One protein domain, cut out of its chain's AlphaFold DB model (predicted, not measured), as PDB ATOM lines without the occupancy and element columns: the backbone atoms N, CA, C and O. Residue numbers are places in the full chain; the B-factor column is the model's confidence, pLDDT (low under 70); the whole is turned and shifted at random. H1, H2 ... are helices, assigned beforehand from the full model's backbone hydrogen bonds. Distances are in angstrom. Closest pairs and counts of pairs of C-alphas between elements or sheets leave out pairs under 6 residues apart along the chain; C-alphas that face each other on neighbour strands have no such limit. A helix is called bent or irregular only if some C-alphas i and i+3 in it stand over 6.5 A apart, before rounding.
ATOM      1  N   ARG A   6       4.113 -14.217  32.397       94.88
ATOM      2  CA  ARG A   6       3.750 -14.783  33.708       94.88
ATOM      3  C   ARG A   6       4.410 -16.133  34.008       94.88
ATOM      4  O   ARG A   6       4.576 -16.478  35.168       94.88
ATOM      5  N   LEU A   7       4.798 -16.901  32.985       96.69
ATOM      6  CA  LEU A   7       5.416 -18.217  33.182       96.69
ATOM      7  C   LEU A   7       6.788 -18.124  33.862       96.69
ATOM      8  O   LEU A   7       7.234 -19.096  34.459       96.69
ATOM      9  N   ARG A   8       7.451 -16.961  33.816       95.81
ATOM     10  CA  ARG A   8       8.771 -16.760  34.439       95.81
ATOM     11  C   ARG A   8       8.751 -16.894  35.964       95.81
ATOM     12  O   ARG A   8       9.789 -17.220  36.539       95.81
ATOM     13  N   SER A   9       7.609 -16.629  36.597       95.81
ATOM     14  CA  SER A   9       7.437 -16.663  38.054       95.81
ATOM     15  C   SER A   9       6.765 -17.936  38.570       95.81
ATOM     16  O   SER A   9       6.628 -18.081  39.778       95.81
ATOM     17  N   LEU A  10       6.313 -18.829  37.686       96.94
ATOM     18  CA  LEU A  10       5.650 -20.065  38.095       96.94
ATOM     19  C   LEU A  10       6.669 -21.183  38.375       96.94
ATOM     20  O   LEU A  10       7.731 -21.208  37.738       96.94
ATOM     21  N   PRO A  11       6.341 -22.122  39.284       97.25
ATOM     22  CA  PRO A  11       7.042 -23.396  39.407       97.25
ATOM     23  C   PRO A  11       7.030 -24.185  38.092       97.25
ATOM     24  O   PRO A  11       6.075 -24.111  37.314       97.25
ATOM     25  N   ASP A  12       8.081 -24.965  37.841       95.38
ATOM     26  CA  ASP A  12       8.258 -25.660  36.560       95.38
ATOM     27  C   ASP A  12       7.123 -26.663  36.271       95.38
ATOM     28  O   ASP A  12       6.690 -26.780  35.124       95.38
ATOM     29  N   ASP A  13       6.574 -27.340  37.285       95.00
ATOM     30  CA  ASP A  13       5.456 -28.279  37.113       95.00
ATOM     31  C   ASP A  13       4.151 -27.571  36.711       95.00
ATOM     32  O   ASP A  13       3.392 -28.080  35.880       95.00
ATOM     33  N   GLU A  14       3.904 -26.370  37.241       97.50
ATOM     34  CA  GLU A  14       2.774 -25.530  36.842       97.50
ATOM     35  C   GLU A  14       2.944 -25.002  35.417       97.50
ATOM     36  O   GLU A  14       1.983 -25.001  34.642       97.50
ATOM     37  N   VAL A  15       4.168 -24.617  35.035       97.38
ATOM     38  CA  VAL A  15       4.486 -24.228  33.653       97.38
ATOM     39  C   VAL A  15       4.212 -25.388  32.697       97.38
ATOM     40  O   VAL A  15       3.531 -25.184  31.690       97.38
ATOM     41  N   VAL A  16       4.688 -26.602  33.002       95.56
ATOM     42  CA  VAL A  16       4.430 -27.792  32.171       95.56
ATOM     43  C   VAL A  16       2.934 -28.052  32.058       95.56
ATOM     44  O   VAL A  16       2.431 -28.230  30.948       95.56
ATOM     45  N   ARG A  17       2.205 -28.047  33.176       97.19
ATOM     46  CA  ARG A  17       0.759 -28.305  33.206       97.19
ATOM     47  C   ARG A  17      -0.020 -27.281  32.386       97.19
ATOM     48  O   ARG A  17      -0.888 -27.651  31.601       97.19
ATOM     49  N   TYR A  18       0.321 -26.001  32.524       97.25
ATOM     50  CA  TYR A  18      -0.291 -24.941  31.735       97.25
ATOM     51  C   TYR A  18       0.024 -25.101  30.245       97.25
ATOM     52  O   TYR A  18      -0.897 -25.129  29.432       97.25
ATOM     53  N   LEU A  19       1.300 -25.248  29.876       97.12
ATOM     54  CA  LEU A  19       1.703 -25.367  28.474       97.12
ATOM     55  C   LEU A  19       1.068 -26.589  27.810       97.12
ATOM     56  O   LEU A  19       0.531 -26.458  26.720       97.12
ATOM     57  N   THR A  20       1.067 -27.745  28.472       96.81
ATOM     58  CA  THR A  20       0.484 -28.986  27.930       96.81
ATOM     59  C   THR A  20      -1.044 -28.975  27.856       96.81
ATOM     60  O   THR A  20      -1.619 -29.775  27.122       96.81
ATOM     61  N   SER A  21      -1.714 -28.051  28.554       96.75
ATOM     62  CA  SER A  21      -3.156 -27.820  28.380       96.75
ATOM     63  C   SER A  21      -3.502 -27.102  27.067       96.75
ATOM     64  O   SER A  21      -4.662 -27.100  26.654       96.75
ATOM     65  N   LEU A  22      -2.516 -26.497  26.394       96.38
ATOM     66  CA  LEU A  22      -2.727 -25.795  25.132       96.38
ATOM     67  C   LEU A  22      -2.826 -26.797  23.966       96.38
ATOM     68  O   LEU A  22      -1.965 -27.676  23.838       96.38
ATOM     69  N   PRO A  23      -3.814 -26.654  23.061       96.62
ATOM     70  CA  PRO A  23      -3.938 -27.523  21.895       96.62
ATOM     71  C   PRO A  23      -2.643 -27.570  21.068       96.62
ATOM     72  O   PRO A  23      -2.111 -26.539  20.662       96.62
ATOM     73  N   GLY A  24      -2.131 -28.778  20.821       95.12
ATOM     74  CA  GLY A  24      -0.910 -29.003  20.036       95.12
ATOM     75  C   GLY A  24       0.409 -28.886  20.813       95.12
ATOM     76  O   GLY A  24       1.473 -29.122  20.237       95.12
ATOM     77  N   VAL A  25       0.379 -28.574  22.112       96.56
ATOM     78  CA  VAL A  25       1.583 -28.492  22.949       96.56
ATOM     79  C   VAL A  25       1.738 -29.769  23.773       96.56
ATOM     80  O   VAL A  25       1.019 -30.011  24.732       96.56
ATOM     81  N   GLY A  26       2.709 -30.603  23.400       92.69
ATOM     82  CA  GLY A  26       3.077 -31.799  24.165       92.69
ATOM     83  C   GLY A  26       4.216 -31.563  25.172       92.69
ATOM     84  O   GLY A  26       4.852 -30.501  25.148       92.69
ATOM     85  N   PRO A  27       4.559 -32.578  25.992       90.50
ATOM     86  CA  PRO A  27       5.626 -32.497  27.000       90.50
ATOM     87  C   PRO A  27       6.975 -32.022  26.443       90.50
ATOM     88  O   PRO A  27       7.626 -31.161  27.027       90.50
ATOM     89  N   LYS A  28       7.362 -32.493  25.248       91.25
ATOM     90  CA  LYS A  28       8.597 -32.050  24.578       91.25
ATOM     91  C   LYS A  28       8.590 -30.550  24.296       91.25
ATOM     92  O   LYS A  28       9.609 -29.889  24.482       91.25
ATOM     93  N   THR A  29       7.475 -30.015  23.803       95.44
ATOM     94  CA  THR A  29       7.354 -28.584  23.494       95.44
ATOM     95  C   THR A  29       7.407 -27.759  24.776       95.44
ATOM     96  O   THR A  29       8.129 -26.767  24.816       95.44
ATOM     97  N   ALA A  30       6.737 -28.206  25.843       95.81
ATOM     98  CA  ALA A  30       6.821 -27.564  27.152       95.81
ATOM     99  C   ALA A  30       8.265 -27.527  27.692       95.81
ATOM    100  O   ALA A  30       8.735 -26.469  28.109       95.81
ATOM    101  N   ALA A  31       9.004 -28.636  27.586       94.94
ATOM    102  CA  ALA A  31      10.415 -28.695  27.974       94.94
ATOM    103  C   ALA A  31      11.294 -27.727  27.158       94.94
ATOM    104  O   ALA A  31      12.178 -27.077  27.708       94.94
ATOM    105  N   VAL A  32      11.044 -27.571  25.850       96.75
ATOM    106  CA  VAL A  32      11.767 -26.583  25.019       96.75
ATOM    107  C   VAL A  32      11.518 -25.154  25.508       96.75
ATOM    108  O   VAL A  32      12.464 -24.370  25.584       96.75
ATOM    109  N   VAL A  33      10.277 -24.808  25.863       97.38
ATOM    110  CA  VAL A  33       9.946 -23.478  26.405       97.38
ATOM    111  C   VAL A  33      10.660 -23.243  27.738       97.38
ATOM    112  O   VAL A  33      11.283 -22.196  27.915       97.38
ATOM    113  N   LEU A  34      10.628 -24.223  28.644       97.19
ATOM    114  CA  LEU A  34      11.357 -24.174  29.914       97.19
ATOM    115  C   LEU A  34      12.856 -23.922  29.698       97.19
ATOM    116  O   LEU A  34      13.397 -22.973  30.265       97.19
ATOM    117  N   ALA A  35      13.505 -24.707  28.833       96.94
ATOM    118  CA  ALA A  35      14.936 -24.588  28.554       96.94
ATOM    119  C   ALA A  35      15.317 -23.234  27.948       96.94
ATOM    120  O   ALA A  35      16.178 -22.531  28.472       96.94
ATOM    121  N   PHE A  36      14.689 -22.868  26.830       97.06
ATOM    122  CA  PHE A  36      15.194 -21.789  25.980       97.06
ATOM    123  C   PHE A  36      14.527 -20.437  26.232       97.06
ATOM    124  O   PHE A  36      15.185 -19.409  26.095       97.06
ATOM    125  N   ALA A  37      13.245 -20.407  26.606       96.69
ATOM    126  CA  ALA A  37      12.540 -19.147  26.858       96.69
ATOM    127  C   ALA A  37      12.613 -18.720  28.334       96.69
ATOM    128  O   ALA A  37      12.672 -17.521  28.637       96.69
ATOM    129  N   LEU A  38      12.604 -19.696  29.249       96.94
ATOM    130  CA  LEU A  38      12.592 -19.461  30.697       96.94
ATOM    131  C   LEU A  38      13.951 -19.705  31.371       96.94
ATOM    132  O   LEU A  38      14.106 -19.358  32.542       96.94
ATOM    133  N   GLY A  39      14.935 -20.252  30.649       95.88
ATOM    134  CA  GLY A  39      16.287 -20.493  31.165       95.88
ATOM    135  C   GLY A  39      16.347 -21.566  32.255       95.88
ATOM    136  O   GLY A  39      17.243 -21.537  33.096       95.88
ATOM    137  N   ARG A  40      15.370 -22.478  32.293       96.56
ATOM    138  CA  ARG A  40      15.312 -23.561  33.280       96.56
ATOM    139  C   ARG A  40      16.215 -24.720  32.852       96.56
ATOM    140  O   ARG A  40      16.242 -25.060  31.670       96.56
ATOM    141  N   PRO A  41      16.943 -25.359  33.781       95.44
ATOM    142  CA  PRO A  41      17.838 -26.461  33.452       95.44
ATOM    143  C   PRO A  41      17.043 -27.753  33.198       95.44
ATOM    144  O   PRO A  41      16.945 -28.622  34.066       95.44
ATOM    145  N   THR A  42      16.503 -27.883  31.987       96.00
ATOM    146  CA  THR A  42      15.836 -29.084  31.456       96.00
ATOM    147  C   THR A  42      16.495 -29.525  30.145       96.00
ATOM    148  O   THR A  42      17.124 -28.724  29.448       96.00
ATOM    149  N   ILE A  43      16.385 -30.812  29.816       96.94
ATOM    150  CA  ILE A  43      16.895 -31.444  28.599       96.94
ATOM    151  C   ILE A  43      15.727 -31.996  27.768       96.94
ATOM    152  O   ILE A  43      15.302 -33.141  27.942       96.94
ATOM    153  N   PRO A  44      15.197 -31.215  26.809       96.44
ATOM    154  CA  PRO A  44      14.145 -31.710  25.932       96.44
ATOM    155  C   PRO A  44      14.640 -32.920  25.128       96.44
ATOM    156  O   PRO A  44      15.749 -32.917  24.596       96.44
ATOM    157  N   VAL A  45      13.819 -33.959  24.995       95.75
ATOM    158  CA  VAL A  45      14.181 -35.151  24.215       95.75
ATOM    159  C   VAL A  45      13.346 -35.204  22.945       95.75
ATOM    160  O   VAL A  45      12.132 -35.385  22.991       95.75
ATOM    161  N   ASP A  46      14.001 -35.033  21.798       94.75
ATOM    162  CA  ASP A  46      13.418 -35.266  20.478       94.75
ATOM    163  C   ASP A  46      13.932 -36.582  19.864       94.75
ATOM    164  O   ASP A  46      14.606 -37.380  20.516       94.75
ATOM    165  N   THR A  47      13.617 -36.830  18.592       95.88
ATOM    166  CA  THR A  47      14.040 -38.053  17.895       95.88
ATOM    167  C   THR A  47      15.556 -38.147  17.694       95.88
ATOM    168  O   THR A  47      16.084 -39.260  17.621       95.88
ATOM    169  N   HIS A  48      16.273 -37.021  17.603       98.00
ATOM    170  CA  HIS A  48      17.732 -36.994  17.508       98.00
ATOM    171  C   HIS A  48      18.348 -37.279  18.873       98.00
ATOM    172  O   HIS A  48      19.114 -38.235  18.989       98.00
ATOM    173  N   VAL A  49      17.954 -36.526  19.903       97.94
ATOM    174  CA  VAL A  49      18.430 -36.706  21.281       97.94
ATOM    175  C   VAL A  49      18.182 -38.136  21.740       97.94
ATOM    176  O   VAL A  49      19.115 -38.801  22.179       97.94
ATOM    177  N   HIS A  50      16.963 -38.652  21.558       98.12
ATOM    178  CA  HIS A  50      16.615 -40.009  21.972       98.12
ATOM    179  C   HIS A  50      17.482 -41.065  21.273       98.12
ATOM    180  O   HIS A  50      18.056 -41.934  21.933       98.12
ATOM    181  N   ARG A  51      17.620 -40.982  19.943       98.25
ATOM    182  CA  ARG A  51      18.421 -41.939  19.169       98.25
ATOM    183  C   ARG A  51      19.893 -41.882  19.560       98.25
ATOM    184  O   ARG A  51      20.498 -42.930  19.771       98.25
ATOM    185  N   VAL A  52      20.469 -40.684  19.614       98.50
ATOM    186  CA  VAL A  52      21.896 -40.502  19.893       98.50
ATOM    187  C   VAL A  52      22.210 -40.921  21.327       98.50
ATOM    188  O   VAL A  52      23.126 -41.713  21.516       98.50
ATOM    189  N   ALA A  53      21.414 -40.500  22.313       98.31
ATOM    190  CA  ALA A  53      21.597 -40.903  23.707       98.31
ATOM    191  C   ALA A  53      21.493 -42.427  23.887       98.31
ATOM    192  O   ALA A  53      22.295 -43.012  24.608       98.31
ATOM    193  N   THR A  54      20.564 -43.079  23.179       98.31
ATOM    194  CA  THR A  54      20.450 -44.547  23.193       98.31
ATOM    195  C   THR A  54      21.682 -45.214  22.574       98.31
ATOM    196  O   THR A  54      22.217 -46.160  23.141       98.31
ATOM    197  N   ARG A  55      22.164 -44.731  21.418       98.19
ATOM    198  CA  ARG A  55      23.337 -45.311  20.733       98.19
ATOM    199  C   ARG A  55      24.642 -45.124  21.510       98.19
ATOM    200  O   ARG A  55      25.491 -46.009  21.479       98.19
ATOM    201  N   LEU A  56      24.777 -43.997  22.205       98.06
ATOM    202  CA  LEU A  56      25.897 -43.714  23.104       98.06
ATOM    203  C   LEU A  56      25.803 -44.476  24.437       98.06
ATOM    204  O   LEU A  56      26.710 -44.375  25.249       98.06
ATOM    205  N   GLY A  57      24.713 -45.211  24.688       97.19
ATOM    206  CA  GLY A  57      24.523 -45.944  25.940       97.19
ATOM    207  C   GLY A  57      24.199 -45.063  27.152       97.19
ATOM    208  O   GLY A  57      24.228 -45.557  28.272       97.19
ATOM    209  N   LEU A  58      23.852 -43.785  26.954       97.12
ATOM    210  CA  LEU A  58      23.463 -42.881  28.048       97.12
ATOM    211  C   LEU A  58      22.124 -43.282  28.676       97.12
ATOM    212  O   LEU A  58      21.880 -43.039  29.855       97.12
ATOM    213  N   VAL A  59      21.238 -43.872  27.872       97.44
ATOM    214  CA  VAL A  59      19.947 -44.410  28.307       97.44
ATOM    215  C   VAL A  59      19.662 -45.737  27.601       97.44
ATOM    216  O   VAL A  59      20.065 -45.916  26.449       97.44
ATOM    217  N   PRO A  60      18.931 -46.669  28.239       96.25
ATOM    218  CA  PRO A  60      18.476 -47.877  27.565       96.25
ATOM    219  C   PRO A  60      17.421 -47.545  26.503       96.25
ATOM    220  O   PRO A  60      16.677 -46.560  26.615       96.25
ATOM    221  N   ARG A  61      17.292 -48.424  25.500       95.81
ATOM    222  CA  ARG A  61      16.221 -48.334  24.498       95.81
ATOM    223  C   ARG A  61      14.867 -48.351  25.207       95.81
ATOM    224  O   ARG A  61      14.506 -49.330  25.854       95.81
ATOM    225  N   SER A  62      14.130 -47.252  25.099       96.19
ATOM    226  CA  SER A  62      12.878 -47.044  25.824       96.19
ATOM    227  C   SER A  62      11.972 -46.059  25.077       96.19
ATOM    228  O   SER A  62      12.234 -45.713  23.926       96.19
ATOM    229  N   SER A  63      10.858 -45.648  25.684       95.06
ATOM    230  CA  SER A  63      10.050 -44.556  25.138       95.06
ATOM    231  C   SER A  63      10.762 -43.212  25.326       95.06
ATOM    232  O   SER A  63      11.522 -43.039  26.278       95.06
ATOM    233  N   ALA A  64      10.467 -42.229  24.467       91.25
ATOM    234  CA  ALA A  64      11.036 -40.878  24.580       91.25
ATOM    235  C   ALA A  64      10.786 -40.252  25.965       91.25
ATOM    236  O   ALA A  64      11.659 -39.598  26.519       91.25
ATOM    237  N   GLU A  65       9.622 -40.529  26.551       91.81
ATOM    238  CA  GLU A  65       9.250 -40.094  27.897       91.81
ATOM    239  C   GLU A  65      10.151 -40.706  28.987       91.81
ATOM    240  O   GLU A  65      10.613 -40.014  29.894       91.81
ATOM    241  N   ARG A  66      10.448 -42.011  28.896       95.31
ATOM    242  CA  ARG A  66      11.371 -42.676  29.829       95.31
ATOM    243  C   ARG A  66      12.802 -42.180  29.648       95.31
ATOM    244  O   ARG A  66      13.482 -41.956  30.645       95.31
ATOM    245  N   ALA A  67      13.234 -41.980  28.405       96.12
ATOM    246  CA  ALA A  67      14.539 -41.407  28.098       96.12
ATOM    247  C   ALA A  67      14.674 -39.974  28.637       96.12
ATOM    248  O   ALA A  67      15.712 -39.642  29.199       96.12
ATOM    249  N   HIS A  68      13.626 -39.148  28.528       94.50
ATOM    250  CA  HIS A  68      13.601 -37.800  29.096       94.50
ATOM    251  C   HIS A  68      13.774 -37.829  30.612       94.50
ATOM    252  O   HIS A  68      14.707 -37.209  31.111       94.50
ATOM    253  N   ARG A  69      12.978 -38.627  31.335       94.50
ATOM    254  CA  ARG A  69      13.144 -38.784  32.792       94.50
ATOM    255  C   ARG A  69      14.547 -39.253  33.186       94.50
ATOM    256  O   ARG A  69      15.110 -38.746  34.150       94.50
ATOM    257  N   ALA A  70      15.111 -40.206  32.444       97.00
ATOM    258  CA  ALA A  70      16.451 -40.715  32.718       97.00
ATOM    259  C   ALA A  70      17.534 -39.649  32.482       97.00
ATOM    260  O   ALA A  70      18.391 -39.458  33.338       97.00
ATOM    261  N   LEU A  71      17.474 -38.917  31.366       97.12
ATOM    262  CA  LEU A  71      18.419 -37.837  31.070       97.12
ATOM    263  C   LEU A  71      18.267 -36.650  32.032       97.12
ATOM    264  O   LEU A  71      19.271 -36.068  32.426       97.12
ATOM    265  N   GLU A  72      17.043 -36.317  32.447       95.81
ATOM    266  CA  GLU A  72      16.780 -35.283  33.455       95.81
ATOM    267  C   GLU A  72      17.459 -35.585  34.795       95.81
ATOM    268  O   GLU A  72      17.985 -34.668  35.428       95.81
ATOM    269  N   ALA A  73      17.465 -36.858  35.204       96.75
ATOM    270  CA  ALA A  73      18.105 -37.312  36.435       96.75
ATOM    271  C   ALA A  73      19.628 -37.489  36.294       96.75
ATOM    272  O   ALA A  73      20.366 -37.236  37.241       96.75
ATOM    273  N   LEU A  74      20.097 -37.933  35.124       97.38
ATOM    274  CA  LEU A  74      21.507 -38.240  34.870       97.38
ATOM    275  C   LEU A  74      22.359 -36.984  34.631       97.38
ATOM    276  O   LEU A  74      23.520 -36.938  35.032       97.38
ATOM    277  N   VAL A  75      21.820 -35.992  33.920       97.50
ATOM    278  CA  VAL A  75      22.609 -34.877  33.380       97.50
ATOM    279  C   VAL A  75      22.635 -33.706  34.372       97.50
ATOM    280  O   VAL A  75      21.574 -33.176  34.711       97.50
ATOM    281  N   PRO A  76      23.826 -33.228  34.790       98.12
ATOM    282  CA  PRO A  76      23.948 -32.039  35.629       98.12
ATOM    283  C   PRO A  76      23.242 -30.823  35.019       98.12
ATOM    284  O   PRO A  76      23.303 -30.605  33.808       98.12
ATOM    285  N   ALA A  77      22.605 -30.003  35.859       97.19
ATOM    286  CA  ALA A  77      21.759 -28.881  35.445       97.19
ATOM    287  C   ALA A  77      22.411 -27.968  34.386       97.19
ATOM    288  O   ALA A  77      21.800 -27.667  33.361       97.19
ATOM    289  N   GLN A  78      23.675 -27.597  34.595       97.62
ATOM    290  CA  GLN A  78      24.460 -26.732  33.711       97.62
ATOM    291  C   GLN A  78      24.791 -27.361  32.348       97.62
ATOM    292  O   GLN A  78      25.116 -26.646  31.402       97.62
ATOM    293  N   LEU A  79      24.703 -28.689  32.227       98.12
ATOM    294  CA  LEU A  79      24.997 -29.419  30.995       98.12
ATOM    295  C   LEU A  79      23.746 -29.746  30.178       98.12
ATOM    296  O   LEU A  79      23.882 -30.088  29.008       98.12
ATOM    297  N   LYS A  80      22.535 -29.611  30.732       98.00
ATOM    298  CA  LYS A  80      21.295 -30.046  30.068       98.00
ATOM    299  C   LYS A  80      21.052 -29.368  28.717       98.00
ATOM    300  O   LYS A  80      20.852 -30.057  27.718       98.00
ATOM    301  N   VAL A  81      21.130 -28.037  28.659       97.88
ATOM    302  CA  VAL A  81      20.935 -27.286  27.405       97.88
ATOM    303  C   VAL A  81      22.105 -27.478  26.424       97.88
ATOM    304  O   VAL A  81      21.835 -27.820  25.269       97.88
ATOM    305  N   PRO A  82      23.388 -27.345  26.828       98.00
ATOM    306  CA  PRO A  82      24.511 -27.628  25.931       98.00
ATOM    307  C   PRO A  82      24.484 -29.050  25.357       98.00
ATOM    308  O   PRO A  82      24.671 -29.235  24.153       98.00
ATOM    309  N   LEU A  83      24.186 -30.052  26.192       98.00
ATOM    310  CA  LEU A  83      24.076 -31.442  25.762       98.00
ATOM    311  C   LEU A  83      22.903 -31.631  24.798       98.00
ATOM    312  O   LEU A  83      23.082 -32.259  23.760       98.00
ATOM    313  N   HIS A  84      21.731 -31.058  25.087       97.88
ATOM    314  CA  HIS A  84      20.584 -31.096  24.178       97.88
ATOM    315  C   HIS A  84      20.953 -30.603  22.769       97.88
ATOM    316  O   HIS A  84      20.730 -31.309  21.782       97.88
ATOM    317  N   VAL A  85      21.564 -29.418  22.676       98.19
ATOM    318  CA  VAL A  85      21.978 -28.822  21.395       98.19
ATOM    319  C   VAL A  85      23.041 -29.682  20.707       98.19
ATOM    320  O   VAL A  85      22.934 -29.950  19.508       98.19
ATOM    321  N   GLY A  86      24.033 -30.164  21.462       98.31
ATOM    322  CA  GLY A  86      25.090 -31.036  20.946       98.31
ATOM    323  C   GLY A  86      24.551 -32.348  20.373       98.31
ATOM    324  O   GLY A  86      24.917 -32.733  19.261       98.31
ATOM    325  N   LEU A  87      23.624 -33.003  21.076       98.25
ATOM    326  CA  LEU A  87      23.000 -34.251  20.628       98.25
ATOM    327  C   LEU A  87      22.104 -34.044  19.400       98.25
ATOM    328  O   LEU A  87      22.109 -34.891  18.502       98.25
ATOM    329  N   ILE A  88      21.379 -32.920  19.311       98.25
ATOM    330  CA  ILE A  88      20.634 -32.561  18.094       98.25
ATOM    331  C   ILE A  88      21.594 -32.404  16.917       98.25
ATOM    332  O   ILE A  88      21.376 -33.019  15.870       98.25
ATOM    333  N   ARG A  89      22.656 -31.606  17.080       98.38
ATOM    334  CA  ARG A  89      23.632 -31.351  16.016       98.38
ATOM    335  C   ARG A  89      24.272 -32.652  15.539       98.38
ATOM    336  O   ARG A  89      24.177 -32.981  14.356       98.38
ATOM    337  N   LEU A  90      24.799 -33.446  16.471       98.56
ATOM    338  CA  LEU A  90      25.401 -34.741  16.169       98.56
ATOM    339  C   LEU A  90      24.403 -35.670  15.467       98.56
ATOM    340  O   LEU A  90      24.740 -36.305  14.471       98.56
ATOM    341  N   GLY A  91      23.160 -35.735  15.944       98.38
ATOM    342  CA  GLY A  91      22.122 -36.576  15.358       98.38
ATOM    343  C   GLY A  91      21.657 -36.135  13.967       98.38
ATOM    344  O   GLY A  91      21.113 -36.962  13.231       98.38
ATOM    345  N   ARG A  92      21.813 -34.861  13.603       97.94
ATOM    346  CA  ARG A  92      21.464 -34.336  12.271       97.94
ATOM    347  C   ARG A  92      22.606 -34.509  11.275       97.94
ATOM    348  O   ARG A  92      22.370 -34.923  10.140       97.94
ATOM    349  N   GLU A  93      23.824 -34.206  11.708       97.69
ATOM    350  CA  GLU A  93      24.994 -34.098  10.833       97.69
ATOM    351  C   GLU A  93      25.698 -35.453  10.653       97.69
ATOM    352  O   GLU A  93      26.019 -35.824   9.522       97.69
ATOM    353  N   THR A  94      25.820 -36.242  11.727       98.31
ATOM    354  CA  THR A  94      26.700 -37.425  11.773       98.31
ATOM    355  C   THR A  94      25.943 -38.709  12.128       98.31
ATOM    356  O   THR A  94      25.881 -39.649  11.335       98.31
ATOM    357  N   CYS A  95      25.286 -38.757  13.292       98.31
ATOM    358  CA  CYS A  95      24.590 -39.933  13.825       98.31
ATOM    359  C   CYS A  95      23.151 -40.049  13.276       98.31
ATOM    360  O   CYS A  95      22.140 -40.031  13.999       98.31
ATOM    361  N   LYS A  96      23.051 -40.142  11.947       97.62
ATOM    362  CA  LYS A  96      21.790 -40.222  11.194       97.62
ATOM    363  C   LYS A  96      21.037 -41.528  11.473       97.62
ATOM    364  O   LYS A  96      21.629 -42.530  11.865       97.62
ATOM    365  N   ALA A  97      19.714 -41.518  11.295       95.62
ATOM    366  CA  ALA A  97      18.858 -42.660  11.635       95.62
ATOM    367  C   ALA A  97      19.191 -43.926  10.827       95.62
ATOM    368  O   ALA A  97      19.358 -44.980  11.431       95.62
ATOM    369  N   GLY A  98      19.344 -43.794   9.505       93.50
ATOM    370  CA  GLY A  98      19.690 -44.899   8.606       93.50
ATOM    371  C   GLY A  98      21.181 -45.232   8.627       93.50
ATOM    372  O   GLY A  98      21.600 -46.127   9.348       93.50
TER     373      GLY A  98
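Overview. This is residues 6 to 98 of the 123 residues of the protein "Endonuclease III" of Actinobacteria bacterium (UniProt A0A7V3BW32). Two small groups of helices sit end to end along the longest axis: H4, H5 and H6 form the larger one, and H1, H2 and H3 the smaller. In the larger group the long H6 and H5 spread as a V from their tight link, and H4 bridges its open end; in the smaller group H2 and H3 cross, with the short H1 beside them. The printed part has 93 residues, with six named helices in the order H1 to H6 and no named strand: all helix. It is compact, with a radius of gyration of the C-alphas of 13.3 A and spans of 41 by 28 by 22 A.

Along the chain. H6, residues 77 to 93, is the longest helix at 25.4 A and ends at C-alpha 93 (24.994, -34.098, 10.833). It is irregular: C-alphas 78 and 81 are 7.2 A apart. H5 is residues 64 to 74, 14.9 A, and H4 residues 47 to 55, 12.1 A. H3 is residues 27 to 37, 15.0 A; H2, residues 12 to 20, 12.1 A; H1, residues 6 to 9, 6.0 A, from C-alpha 6 (3.750, -14.783, 33.708).

Arrangement. H6 touches H4 about perpendicular, at 84 degrees; their closest C-alphas, His 48 and Gly 91, are 4.9 A apart. H4 and H5 only just touch, with 3 pairs of C-alphas within 8 A, the closest being His 50 and Ala 64 at 6.2 A. H3 and H6 are close but not clearly touching, with C-alphas 35 and 81 6.7 A apart. H2 touches H3 at a steep tilt of 60 degrees, opposite ways; C-alphas 16 and 30 are closest, at 5.6 A. H1 and H4 are apart. Every O i to N i+4 pair is within hydrogen-bond range in H2, H3, H4 and H5, and 11 of 13 in H6; H1 is too short for one.

Size, cuts and confidence. The C-alphas of Ser 9 and Gly 98 are farthest apart, at 42.6 A. The printed part has no cut and no long link. Mean pLDDT of the printed part is 96.6, and no printed residue is under 70.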